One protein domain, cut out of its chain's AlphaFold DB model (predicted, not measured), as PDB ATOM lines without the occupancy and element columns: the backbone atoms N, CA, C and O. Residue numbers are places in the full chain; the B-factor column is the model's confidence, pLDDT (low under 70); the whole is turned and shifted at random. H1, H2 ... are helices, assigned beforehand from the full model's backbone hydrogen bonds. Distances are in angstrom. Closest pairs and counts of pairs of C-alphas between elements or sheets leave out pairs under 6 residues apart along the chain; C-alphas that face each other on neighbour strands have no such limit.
ATOM      1  N   LEU A 525     -43.346  34.861 -38.487       97.31
ATOM      2  CA  LEU A 525     -42.293  35.855 -38.712       97.31
ATOM      3  C   LEU A 525     -42.690  37.260 -38.252       97.31
ATOM      4  O   LEU A 525     -41.803  38.050 -37.932       97.31
ATOM      5  N   ASP A 526     -43.986  37.572 -38.164       97.00
ATOM      6  CA  ASP A 526     -44.450  38.837 -37.579       97.00
ATOM      7  C   ASP A 526     -44.254  38.819 -36.056       97.00
ATOM      8  O   ASP A 526     -43.683  39.759 -35.494       97.00
ATOM      9  N   LEU A 527     -44.604  37.698 -35.415       95.12
ATOM     10  CA  LEU A 527     -44.372  37.469 -33.992       95.12
ATOM     11  C   LEU A 527     -42.871  37.501 -33.659       95.12
ATOM     12  O   LEU A 527     -42.443  38.238 -32.771       95.12
ATOM     13  N   LEU A 528     -42.048  36.773 -34.420       95.12
ATOM     14  CA  LEU A 528     -40.592  36.769 -34.254       95.12
ATOM     15  C   LEU A 528     -39.996  38.171 -34.423       95.12
ATOM     16  O   LEU A 528     -39.140  38.588 -33.639       95.12
ATOM     17  N   ARG A 529     -40.448  38.919 -35.438       96.50
ATOM     18  CA  ARG A 529     -40.012  40.301 -35.651       96.50
ATOM     19  C   ARG A 529     -40.333  41.166 -34.443       96.50
ATOM     20  O   ARG A 529     -39.461  41.898 -33.988       96.50
ATOM     21  N   ARG A 530     -41.551  41.072 -33.910       95.06
ATOM     22  CA  ARG A 530     -41.974  41.818 -32.720       95.06
ATOM     23  C   ARG A 530     -41.093  41.500 -31.512       95.06
ATOM     24  O   ARG A 530     -40.631  42.427 -30.847       95.06
ATOM     25  N   GLN A 531     -40.822  40.219 -31.261       93.81
ATOM     26  CA  GLN A 531     -39.946  39.786 -30.168       93.81
ATOM     27  C   GLN A 531     -38.539  40.385 -30.306       93.81
ATOM     28  O   GLN A 531     -38.015  40.981 -29.362       93.81
ATOM     29  N   LEU A 532     -37.930  40.280 -31.491       95.31
ATOM     30  CA  LEU A 532     -36.585  40.802 -31.747       95.31
ATOM     31  C   LEU A 532     -36.538  42.336 -31.715       95.31
ATOM     32  O   LEU A 532     -35.609  42.906 -31.142       95.31
ATOM     33  N   ASP A 533     -37.555  43.017 -32.245       95.31
ATOM     34  CA  ASP A 533     -37.662  44.476 -32.193       95.31
ATOM     35  C   ASP A 533     -37.718  44.975 -30.738       95.31
ATOM     36  O   ASP A 533     -37.019  45.934 -30.389       95.31
ATOM     37  N   ALA A 534     -38.479  44.291 -29.876       93.69
ATOM     38  CA  ALA A 534     -38.558  44.583 -28.445       93.69
ATOM     39  C   ALA A 534     -37.238  44.287 -27.709       93.69
ATOM     40  O   ALA A 534     -36.837  45.050 -26.817       93.69
ATOM     41  N   GLN A 535     -36.524  43.222 -28.091       93.50
ATOM     42  CA  GLN A 535     -35.184  42.927 -27.572       93.50
ATOM     43  C   GLN A 535     -34.183  44.025 -27.953       93.50
ATOM     44  O   GLN A 535     -33.435  44.490 -27.090       93.50
ATOM     45  N   PHE A 536     -34.202  44.509 -29.200       96.25
ATOM     46  CA  PHE A 536     -33.353  45.625 -29.623       96.25
ATOM     47  C   PHE A 536     -33.663  46.906 -28.846       96.25
ATOM     48  O   PHE A 536     -32.739  47.563 -28.369       96.25
ATOM     49  N   ASP A 537     -34.941  47.244 -28.654       95.44
ATOM     50  CA  ASP A 537     -35.324  48.426 -27.871       95.44
ATOM     51  C   ASP A 537     -34.891  48.310 -26.407       95.44
ATOM     52  O   ASP A 537     -34.466  49.292 -25.795       95.44
ATOM     53  N   THR A 538     -34.960  47.106 -25.839       94.19
ATOM     54  CA  THR A 538     -34.461  46.832 -24.488       94.19
ATOM     55  C   THR A 538     -32.950  47.015 -24.410       94.19
ATOM     56  O   THR A 538     -32.470  47.707 -23.513       94.19
ATOM     57  N   ALA A 539     -32.199  46.485 -25.375       94.88
ATOM     58  CA  ALA A 539     -30.751  46.655 -25.444       94.88
ATOM     59  C   ALA A 539     -30.344  48.134 -25.589       94.88
ATOM     60  O   ALA A 539     -29.353  48.556 -24.993       94.88
ATOM     61  N   VAL A 540     -31.130  48.950 -26.304       97.50
ATOM     62  CA  VAL A 540     -30.927  50.409 -26.352       97.50
ATOM     63  C   VAL A 540     -31.146  51.048 -24.982       97.50
ATOM     64  O   VAL A 540     -30.302  51.818 -24.527       97.50
ATOM     65  N   ARG A 541     -32.239  50.708 -24.284       96.50
ATOM     66  CA  ARG A 541     -32.515  51.232 -22.932       96.50
ATOM     67  C   ARG A 541     -31.432  50.858 -21.920       96.50
ATOM     68  O   ARG A 541     -31.136  51.650 -21.032       96.50
ATOM     69  N   LEU A 542     -30.835  49.676 -22.066       95.94
ATOM     70  CA  LEU A 542     -29.745  49.190 -21.218       95.94
ATOM     71  C   LEU A 542     -28.360  49.719 -21.635       95.94
ATOM     72  O   LEU A 542     -27.361  49.345 -21.024       95.94
ATOM     73  N   GLY A 543     -28.271  50.558 -22.674       95.94
ATOM     74  CA  GLY A 543     -27.004  51.097 -23.180       95.94
ATOM     75  C   GLY A 543     -26.113  50.065 -23.884       95.94
ATOM     76  O   GLY A 543     -24.941  50.335 -24.131       95.94
ATOM     77  N   GLN A 544     -26.652  48.890 -24.212       95.81
ATOM     78  CA  GLN A 544     -25.946  47.810 -24.909       95.81
ATOM     79  C   GLN A 544     -25.900  48.033 -26.426       95.81
ATOM     80  O   GLN A 544     -24.992  47.543 -27.093       95.81
ATOM     81  N   LEU A 545     -26.869  48.776 -26.972       95.81
ATOM     82  CA  LEU A 545     -26.912  49.201 -28.370       95.81
ATOM     83  C   LEU A 545     -27.177  50.701 -28.471       95.81
ATOM     84  O   LEU A 545     -27.907  51.282 -27.671       95.81
ATOM     85  N   THR A 546     -26.638  51.335 -29.510       97.19
ATOM     86  CA  THR A 546     -27.067  52.684 -29.900       97.19
ATOM     87  C   THR A 546     -28.410  52.633 -30.644       97.19
ATOM     88  O   THR A 546     -28.694  51.639 -31.323       97.19
ATOM     89  N   PRO A 547     -29.225  53.709 -30.615       97.44
ATOM     90  CA  PRO A 547     -30.461  53.779 -31.401       97.44
ATOM     91  C   PRO A 547     -30.247  53.525 -32.901       97.44
ATOM     92  O   PRO A 547     -31.071  52.881 -33.545       97.44
ATOM     93  N   ALA A 548     -29.112  53.976 -33.452       96.50
ATOM     94  CA  ALA A 548     -28.752  53.745 -34.848       96.50
ATOM     95  C   ALA A 548     -28.496  52.256 -35.139       96.50
ATOM     96  O   ALA A 548     -29.033  51.723 -36.106       96.50
ATOM     97  N   GLN A 549     -27.741  51.563 -34.278       95.31
ATOM     98  CA  GLN A 549     -27.496  50.122 -34.422       95.31
ATOM     99  C   GLN A 549     -28.790  49.309 -34.334       95.31
ATOM    100  O   GLN A 549     -28.982  48.386 -35.127       95.31
ATOM    101  N   ALA A 550     -29.683  49.655 -33.403       96.38
ATOM    102  CA  ALA A 550     -30.989  49.016 -33.302       96.38
ATOM    103  C   ALA A 550     -31.817  49.241 -34.575       96.38
ATOM    104  O   ALA A 550     -32.312  48.277 -35.149       96.38
ATOM    105  N   ALA A 551     -31.897  50.478 -35.081       96.69
ATOM    106  CA  ALA A 551     -32.622  50.785 -36.314       96.69
ATOM    107  C   ALA A 551     -32.090  50.000 -37.528       96.69
ATOM    108  O   ALA A 551     -32.882  49.426 -38.277       96.69
ATOM    109  N   THR A 552     -30.764  49.904 -37.690       95.94
ATOM    110  CA  THR A 552     -30.143  49.095 -38.753       95.94
ATOM    111  C   THR A 552     -30.529  47.619 -38.644       95.94
ATOM    112  O   THR A 552     -30.883  47.008 -39.650       95.94
ATOM    113  N   ASN A 553     -30.520  47.053 -37.436       96.88
ATOM    114  CA  ASN A 553     -30.889  45.654 -37.221       96.88
ATOM    115  C   ASN A 553     -32.373  45.391 -37.486       96.88
ATOM    116  O   ASN A 553     -32.700  44.415 -38.155       96.88
ATOM    117  N   LYS A 554     -33.260  46.285 -37.039       97.31
ATOM    118  CA  LYS A 554     -34.702  46.212 -37.326       97.31
ATOM    119  C   LYS A 554     -34.979  46.242 -38.829       97.31
ATOM    120  O   LYS A 554     -35.777  45.457 -39.335       97.31
ATOM    121  N   GLN A 555     -34.288  47.116 -39.562       96.75
ATOM    122  CA  GLN A 555     -34.418  47.204 -41.017       96.75
ATOM    123  C   GLN A 555     -33.878  45.950 -41.721       96.75
ATOM    124  O   GLN A 555     -34.528  45.439 -42.633       96.75
ATOM    125  N   ALA A 556     -32.714  45.445 -41.301       96.56
ATOM    126  CA  ALA A 556     -32.131  44.222 -41.849       96.56
ATOM    127  C   ALA A 556     -33.030  43.001 -41.591       96.56
ATOM    128  O   ALA A 556     -33.241  42.197 -42.495       96.56
ATOM    129  N   LEU A 557     -33.621  42.906 -40.397       97.38
ATOM    130  CA  LEU A 557     -34.554  41.844 -40.023       97.38
ATOM    131  C   LEU A 557     -35.826  41.882 -40.875       97.38
ATOM    132  O   LEU A 557     -36.209  40.866 -41.449       97.38
ATOM    133  N   ALA A 558     -36.449  43.059 -41.007       96.88
ATOM    134  CA  ALA A 558     -37.633  43.234 -41.845       96.88
ATOM    135  C   ALA A 558     -37.352  42.837 -43.302       96.88
ATOM    136  O   ALA A 558     -38.106  42.069 -43.894       96.88
ATOM    137  N   LYS A 559     -36.213  43.280 -43.848       96.75
ATOM    138  CA  LYS A 559     -35.781  42.903 -45.196       96.75
ATOM    139  C   LYS A 559     -35.570  41.393 -45.335       96.75
ATOM    140  O   LYS A 559     -35.995  40.825 -46.338       96.75
ATOM    141  N   ALA A 560     -34.932  40.751 -44.358       97.00
ATOM    142  CA  ALA A 560     -34.689  39.313 -44.387       97.00
ATOM    143  C   ALA A 560     -36.003  38.514 -44.410       97.00
ATOM    144  O   ALA A 560     -36.140  37.582 -45.202       97.00
ATOM    145  N   ILE A 561     -36.987  38.923 -43.605       97.38
ATOM    146  CA  ILE A 561     -38.334  38.336 -43.586       97.38
ATOM    147  C   ILE A 561     -39.049  38.554 -44.928       97.38
ATOM    148  O   ILE A 561     -39.583  37.602 -45.495       97.38
ATOM    149  N   ASP A 562     -39.021  39.773 -45.475       97.19
ATOM    150  CA  ASP A 562     -39.658  40.092 -46.759       97.19
ATOM    151  C   ASP A 562     -39.031  39.317 -47.927       97.19
ATOM    152  O   ASP A 562     -39.733  38.856 -48.832       97.19
ATOM    153  N   ASP A 563     -37.704  39.166 -47.929       96.94
ATOM    154  CA  ASP A 563     -36.989  38.351 -48.910       96.94
ATOM    155  C   ASP A 563     -37.352  36.874 -48.766       96.94
ATOM    156  O   ASP A 563     -37.662  36.227 -49.769       96.94
ATOM    157  N   PHE A 564     -37.409  36.361 -47.534       97.00
ATOM    158  CA  PHE A 564     -37.800  34.982 -47.271       97.00
ATOM    159  C   PHE A 564     -39.223  34.696 -47.760       97.00
ATOM    160  O   PHE A 564     -39.418  33.743 -48.523       97.00
ATOM    161  N   ARG A 565     -40.196  35.545 -47.401       96.62
ATOM    162  CA  ARG A 565     -41.601  35.457 -47.838       96.62
ATOM    163  C   ARG A 565     -41.738  35.503 -49.356       96.62
ATOM    164  O   ARG A 565     -42.525  34.757 -49.929       96.62
ATOM    165  N   ALA A 566     -40.935  36.330 -50.022       96.38
ATOM    166  CA  ALA A 566     -40.937  36.443 -51.476       96.38
ATOM    167  C   ALA A 566     -40.126  35.351 -52.204       96.38
ATOM    168  O   ALA A 566     -40.018  35.396 -53.430       96.38
ATOM    169  N   GLY A 567     -39.517  34.407 -51.480       94.19
ATOM    170  CA  GLY A 567     -38.669  33.364 -52.066       94.19
ATOM    171  C   GLY A 567     -37.351  33.886 -52.653       94.19
ATOM    172  O   GLY A 567     -36.729  33.203 -53.463       94.19
ATOM    173  N   ARG A 568     -36.924  35.094 -52.267       95.19
ATOM    174  CA  ARG A 568     -35.641  35.676 -52.670       95.19
ATOM    175  C   ARG A 568     -34.509  35.162 -51.766       95.19
ATOM    176  O   ARG A 568     -34.774  34.750 -50.635       95.19
ATOM    177  N   PRO A 569     -33.245  35.190 -52.232       93.25
ATOM    178  CA  PRO A 569     -32.097  34.944 -51.365       93.25
ATOM    179  C   PRO A 569     -32.111  35.894 -50.164       93.25
ATOM    180  O   PRO A 569     -32.233  37.106 -50.341       93.25
ATOM    181  N   VAL A 570     -31.994  35.338 -48.958       94.75
ATOM    182  CA  VAL A 570     -32.005  36.105 -47.709       94.75
ATOM    183  C   VAL A 570     -30.580  36.500 -47.339       94.75
ATOM    184  O   VAL A 570     -29.709  35.641 -47.222       94.75
ATOM    185  N   ASP A 571     -30.350  37.796 -47.132       92.75
ATOM    186  CA  ASP A 571     -29.087  38.322 -46.612       92.75
ATOM    187  C   ASP A 571     -29.221  38.666 -45.123       92.75
ATOM    188  O   ASP A 571     -29.972  39.562 -44.739       92.75
ATOM    189  N   THR A 572     -28.473  37.949 -44.284       93.81
ATOM    190  CA  THR A 572     -28.425  38.134 -42.825       93.81
ATOM    191  C   THR A 572     -27.148  38.838 -42.355       93.81
ATOM    192  O   THR A 572     -26.947  39.000 -41.153       93.81
ATOM    193  N   SER A 573     -26.259  39.262 -43.264       91.19
ATOM    194  CA  SER A 573     -24.939  39.820 -42.920       91.19
ATOM    195  C   SER A 573     -25.000  41.132 -42.126       91.19
ATOM    196  O   SER A 573     -24.092  41.417 -41.348       91.19
ATOM    197  N   GLY A 574     -26.082  41.902 -42.282       88.50
ATOM    198  CA  GLY A 574     -26.324  43.152 -41.555       88.50
ATOM    199  C   GLY A 574     -26.894  42.989 -40.139       88.50
ATOM    200  O   GLY A 574     -27.121  43.995 -39.468       88.50
ATOM    201  N   LEU A 575     -27.152  41.756 -39.690       94.50
ATOM    202  CA  LEU A 575     -27.711  41.464 -38.369       94.50
ATOM    203  C   LEU A 575     -26.616  41.254 -37.314       94.50
ATOM    204  O   LEU A 575     -25.519  40.778 -37.606       94.50
ATOM    205  N   LEU A 576     -26.944  41.545 -36.051       94.75
ATOM    206  CA  LEU A 576     -26.114  41.188 -34.901       94.75
ATOM    207  C   LEU A 576     -25.842  39.673 -34.879       94.75
ATOM    208  O   LEU A 576     -26.744  38.904 -35.219       94.75
ATOM    209  N   PRO A 577     -24.655  39.217 -34.429       94.25
ATOM    210  CA  PRO A 577     -24.236  37.817 -34.547       94.25
ATOM    211  C   PRO A 577     -25.254  36.794 -34.026       94.25
ATOM    212  O   PRO A 577     -25.502  35.782 -34.678       94.25
ATOM    213  N   GLN A 578     -25.885  37.072 -32.883       91.94
ATOM    214  CA  GLN A 578     -26.894  36.201 -32.282       91.94
ATOM    215  C   GLN A 578     -28.189  36.125 -33.105       91.94
ATOM    216  O   GLN A 578     -28.763  35.050 -33.253       91.94
ATOM    217  N   VAL A 579     -28.616  37.245 -33.696       94.19
ATOM    218  CA  VAL A 579     -29.825  37.305 -34.531       94.19
ATOM    219  C   VAL A 579     -29.550  36.696 -35.898       94.19
ATOM    220  O   VAL A 579     -30.376  35.954 -36.419       94.19
ATOM    221  N   LYS A 580     -28.352  36.926 -36.446       95.38
ATOM    222  CA  LYS A 580     -27.876  36.252 -37.651       95.38
ATOM    223  C   LYS A 580     -27.899  34.733 -37.483       95.38
ATOM    224  O   LYS A 580     -28.464  34.055 -38.329       95.38
ATOM    225  N   ALA A 581     -27.329  34.205 -36.398       94.31
ATOM    226  CA  ALA A 581     -27.295  32.764 -36.152       94.31
ATOM    227  C   ALA A 581     -28.706  32.158 -36.051       94.31
ATOM    228  O   ALA A 581     -28.967  31.109 -36.639       94.31
ATOM    229  N   LEU A 582     -29.624  32.846 -35.361       93.31
ATOM    230  CA  LEU A 582     -31.034  32.458 -35.301       93.31
ATOM    231  C   LEU A 582     -31.677  32.442 -36.697       93.31
ATOM    232  O   LEU A 582     -32.333  31.471 -37.068       93.31
ATOM    233  N   MET A 583     -31.460  33.495 -37.488       95.00
ATOM    234  CA  MET A 583     -32.080  33.633 -38.805       95.00
ATOM    235  C   MET A 583     -31.519  32.670 -39.843       95.00
ATOM    236  O   MET A 583     -32.289  32.089 -40.602       95.00
ATOM    237  N   ASP A 584     -30.212  32.426 -39.831       94.06
ATOM    238  CA  ASP A 584     -29.589  31.395 -40.662       94.06
ATOM    239  C   ASP A 584     -30.134  30.000 -40.314       94.06
ATOM    240  O   ASP A 584     -30.341  29.176 -41.202       94.06
ATOM    241  N   GLY A 585     -30.403  29.739 -39.030       91.31
ATOM    242  CA  GLY A 585     -31.020  28.494 -38.575       91.31
ATOM    243  C   GLY A 585     -32.464  28.332 -39.054       91.31
ATOM    244  O   GLY A 585     -32.826  27.263 -39.546       91.31
ATOM    245  N   LEU A 586     -33.283  29.382 -38.947       92.25
ATOM    246  CA  LEU A 586     -34.696  29.363 -39.352       92.25
ATOM    247  C   LEU A 586     -34.878  29.329 -40.877       92.25
ATOM    248  O   LEU A 586     -35.706  28.580 -41.388       92.25
ATOM    249  N   PHE A 587     -34.086  30.106 -41.616       94.19
ATOM    250  CA  PHE A 587     -34.164  30.184 -43.079       94.19
ATOM    251  C   PHE A 587     -33.276  29.161 -43.795       94.19
ATOM    252  O   PHE A 587     -33.309  29.061 -45.024       94.19
ATOM    253  N   GLY A 588     -32.495  28.391 -43.037       89.50
ATOM    254  CA  GLY A 588     -31.670  27.308 -43.542       89.50
ATOM    255  C   GLY A 588     -32.492  26.139 -44.102       89.50
ATOM    256  O   GLY A 588     -33.682  25.999 -43.814       89.50
ATOM    257  N   PRO A 589     -31.861  25.245 -44.881       83.81
ATOM    258  CA  PRO A 589     -32.551  24.189 -45.628       83.81
ATOM    259  C   PRO A 589     -33.317  23.189 -44.751       83.81
ATOM    260  O   PRO A 589     -34.262  22.579 -45.235       83.81
ATOM    261  N   LEU A 590     -32.938  23.031 -43.477       83.06
ATOM    262  CA  LEU A 590     -33.627  22.130 -42.548       83.06
ATOM    263  C   LEU A 590     -34.983  22.676 -42.077       83.06
ATOM    264  O   LEU A 590     -35.920  21.902 -41.933       83.06
ATOM    265  N   ASN A 591     -35.098  23.990 -41.860       88.50
ATOM    266  CA  ASN A 591     -36.278  24.601 -41.234       88.50
ATOM    267  C   ASN A 591     -37.105  25.450 -42.202       88.50
ATOM    268  O   ASN A 591     -38.275  25.712 -41.936       88.50
ATOM    269  N   ALA A 592     -36.541  25.865 -43.342       91.44
ATOM    270  CA  ALA A 592     -37.192  26.806 -44.244       91.44
ATOM    271  C   ALA A 592     -38.573  26.337 -44.722       91.44
ATOM    272  O   ALA A 592     -39.449  27.171 -44.941       91.44
ATOM    273  N   ARG A 593     -38.785  25.026 -44.906       91.94
ATOM    274  CA  ARG A 593     -40.093  24.499 -45.312       91.94
ATOM    275  C   ARG A 593     -41.123  24.670 -44.197       91.94
ATOM    276  O   ARG A 593     -42.157  25.282 -44.453       91.94
ATOM    277  N   PHE A 594     -40.794  24.232 -42.980       92.75
ATOM    278  CA  PHE A 594     -41.606  24.458 -41.785       92.75
ATOM    279  C   PHE A 594     -41.924  25.946 -41.601       92.75
ATOM    280  O   PHE A 594     -43.094  26.319 -41.633       92.75
ATOM    281  N   VAL A 595     -40.901  26.806 -41.540       95.38
ATOM    282  CA  VAL A 595     -41.067  28.253 -41.315       95.38
ATOM    283  C   VAL A 595     -41.965  28.896 -42.373       95.38
ATOM    284  O   VAL A 595     -42.810  29.712 -42.024       95.38
ATOM    285  N   ARG A 596     -41.841  28.525 -43.659       95.56
ATOM    286  CA  ARG A 596     -42.754  29.020 -44.710       95.56
ATOM    287  C   ARG A 596     -44.190  28.567 -44.480       95.56
ATOM    288  O   ARG A 596     -45.102  29.367 -44.639       95.56
ATOM    289  N   SER A 597     -44.386  27.284 -44.182       96.12
ATOM    290  CA  SER A 597     -45.725  26.724 -43.990       96.12
ATOM    291  C   SER A 597     -46.412  27.246 -42.727       96.12
ATOM    292  O   SER A 597     -47.615  27.467 -42.764       96.12
ATOM    293  N   ASP A 598     -45.660  27.515 -41.659       96.44
ATOM    294  CA  ASP A 598     -46.170  28.126 -40.431       96.44
ATOM    295  C   ASP A 598     -46.477  29.619 -40.621       96.44
ATOM    296  O   ASP A 598     -47.605  30.049 -40.404       96.44
ATOM    297  N   ASP A 599     -45.541  30.402 -41.176       97.38
ATOM    298  CA  ASP A 599     -45.745  31.837 -41.441       97.38
ATOM    299  C   ASP A 599     -46.880  32.118 -42.444       97.38
ATOM    300  O   ASP A 599     -47.470  33.205 -42.458       97.38
ATOM    301  N   ALA A 600     -47.225  31.135 -43.284       96.62
ATOM    302  CA  ALA A 600     -48.381  31.209 -44.169       96.62
ATOM    303  C   ALA A 600     -49.715  31.215 -43.401       96.62
ATOM    304  O   ALA A 600     -50.690  31.779 -43.910       96.62
ATOM    305  N   ILE A 601     -49.752  30.665 -42.185       96.69
ATOM    306  CA  ILE A 601     -50.935  30.608 -41.333       96.69
ATOM    307  C   ILE A 601     -51.078  31.898 -40.530       96.69
ATOM    308  O   ILE A 601     -50.184  32.318 -39.802       96.69
TER     309      ILE A 601
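AT A GLANCE: This is residues 525 to 601 of the 684 residues of the protein "Putative membrane protein" of Labedaea rhizosphaerae (UniProt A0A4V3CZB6). Picture a helical hairpin of two long helices, H1 and H2, with the shorter H3 lengthwise beside it, so that the three centres make a triangle, and with the short H4 lying across one end, near the beginning of H1 and the ends of H2 and H3. H1 and H2 are in good contact along their lengths, while H3 is set more loosely beside them, and the long link of residues 566 to 576 folds back from the end of H2 to the beginning of H3. The printed part has 77 residues, with four named helices in the order H1, H2, H3, H4 and no named strand; its class is all helix. The whole is compact, with a radius of gyration of the C-alphas of 12.6 A, and elongated, with spans of 37 by 23 by 18 A.

IN THESE COORDINATES: Find C-alpha 525 at (-42.293, 35.855, -38.712); from there H1 runs through residues 525 to 541, 24.1 A from first to last C-alpha. Go on to C-alpha 547 at (-30.461, 53.779, -31.401), where H2 begins; it takes residues 547 to 565 and is 27.0 A long. H3 holds residues 577 to 587 and measures 15.2 A. H4 holds residues 592 to 599, is 10.3 A long and ends at C-alpha 599, at (-45.745, 31.837, -41.441).

HOW THE PARTS SIT: Begin with H1 and H2, a hairpin: they touch, with Phe 536 and Ala 550 as their closest C-alphas at 5.5 A. Their lines stand at a shallow tilt of 9 degrees, and they run opposite ways. Next look at H3, which is close to H2 but not clearly touching; the closest C-alphas are those of Phe 564 and Phe 587, 7.3 A apart. H2 and H3 run the same way at a shallow tilt of 10 degrees. H1 and H3 are only just apart, their closest C-alphas 8.1 A from each other. H3 and H4 only just touch, and only at the corner by their link, with 3 pairs of C-alphas within 8 A, the closest being Leu 586 and Ala 592 at 6.1 A; they are about perpendicular, at 90 degrees. H4 is close to H1 but not clearly touching, with the C-alphas of Leu 525 and Asp 599 the closest, 6.0 A apart, and their lines are about perpendicular at 89 degrees. In H1, H2, H3 and H4 every backbone O i to N i+4 pair is within hydrogen-bond range.

THE WHOLE: The two C-alphas farthest apart are those of Gly 543 and Ser 597, at 37.1 A. The printed part has no cut. The links H1 to H2 and H3 to H4 are tight, and the link H2 to H3, with 11 residues, is long. The mean pLDDT of the printed part is 94.8, and no printed residue is under 70.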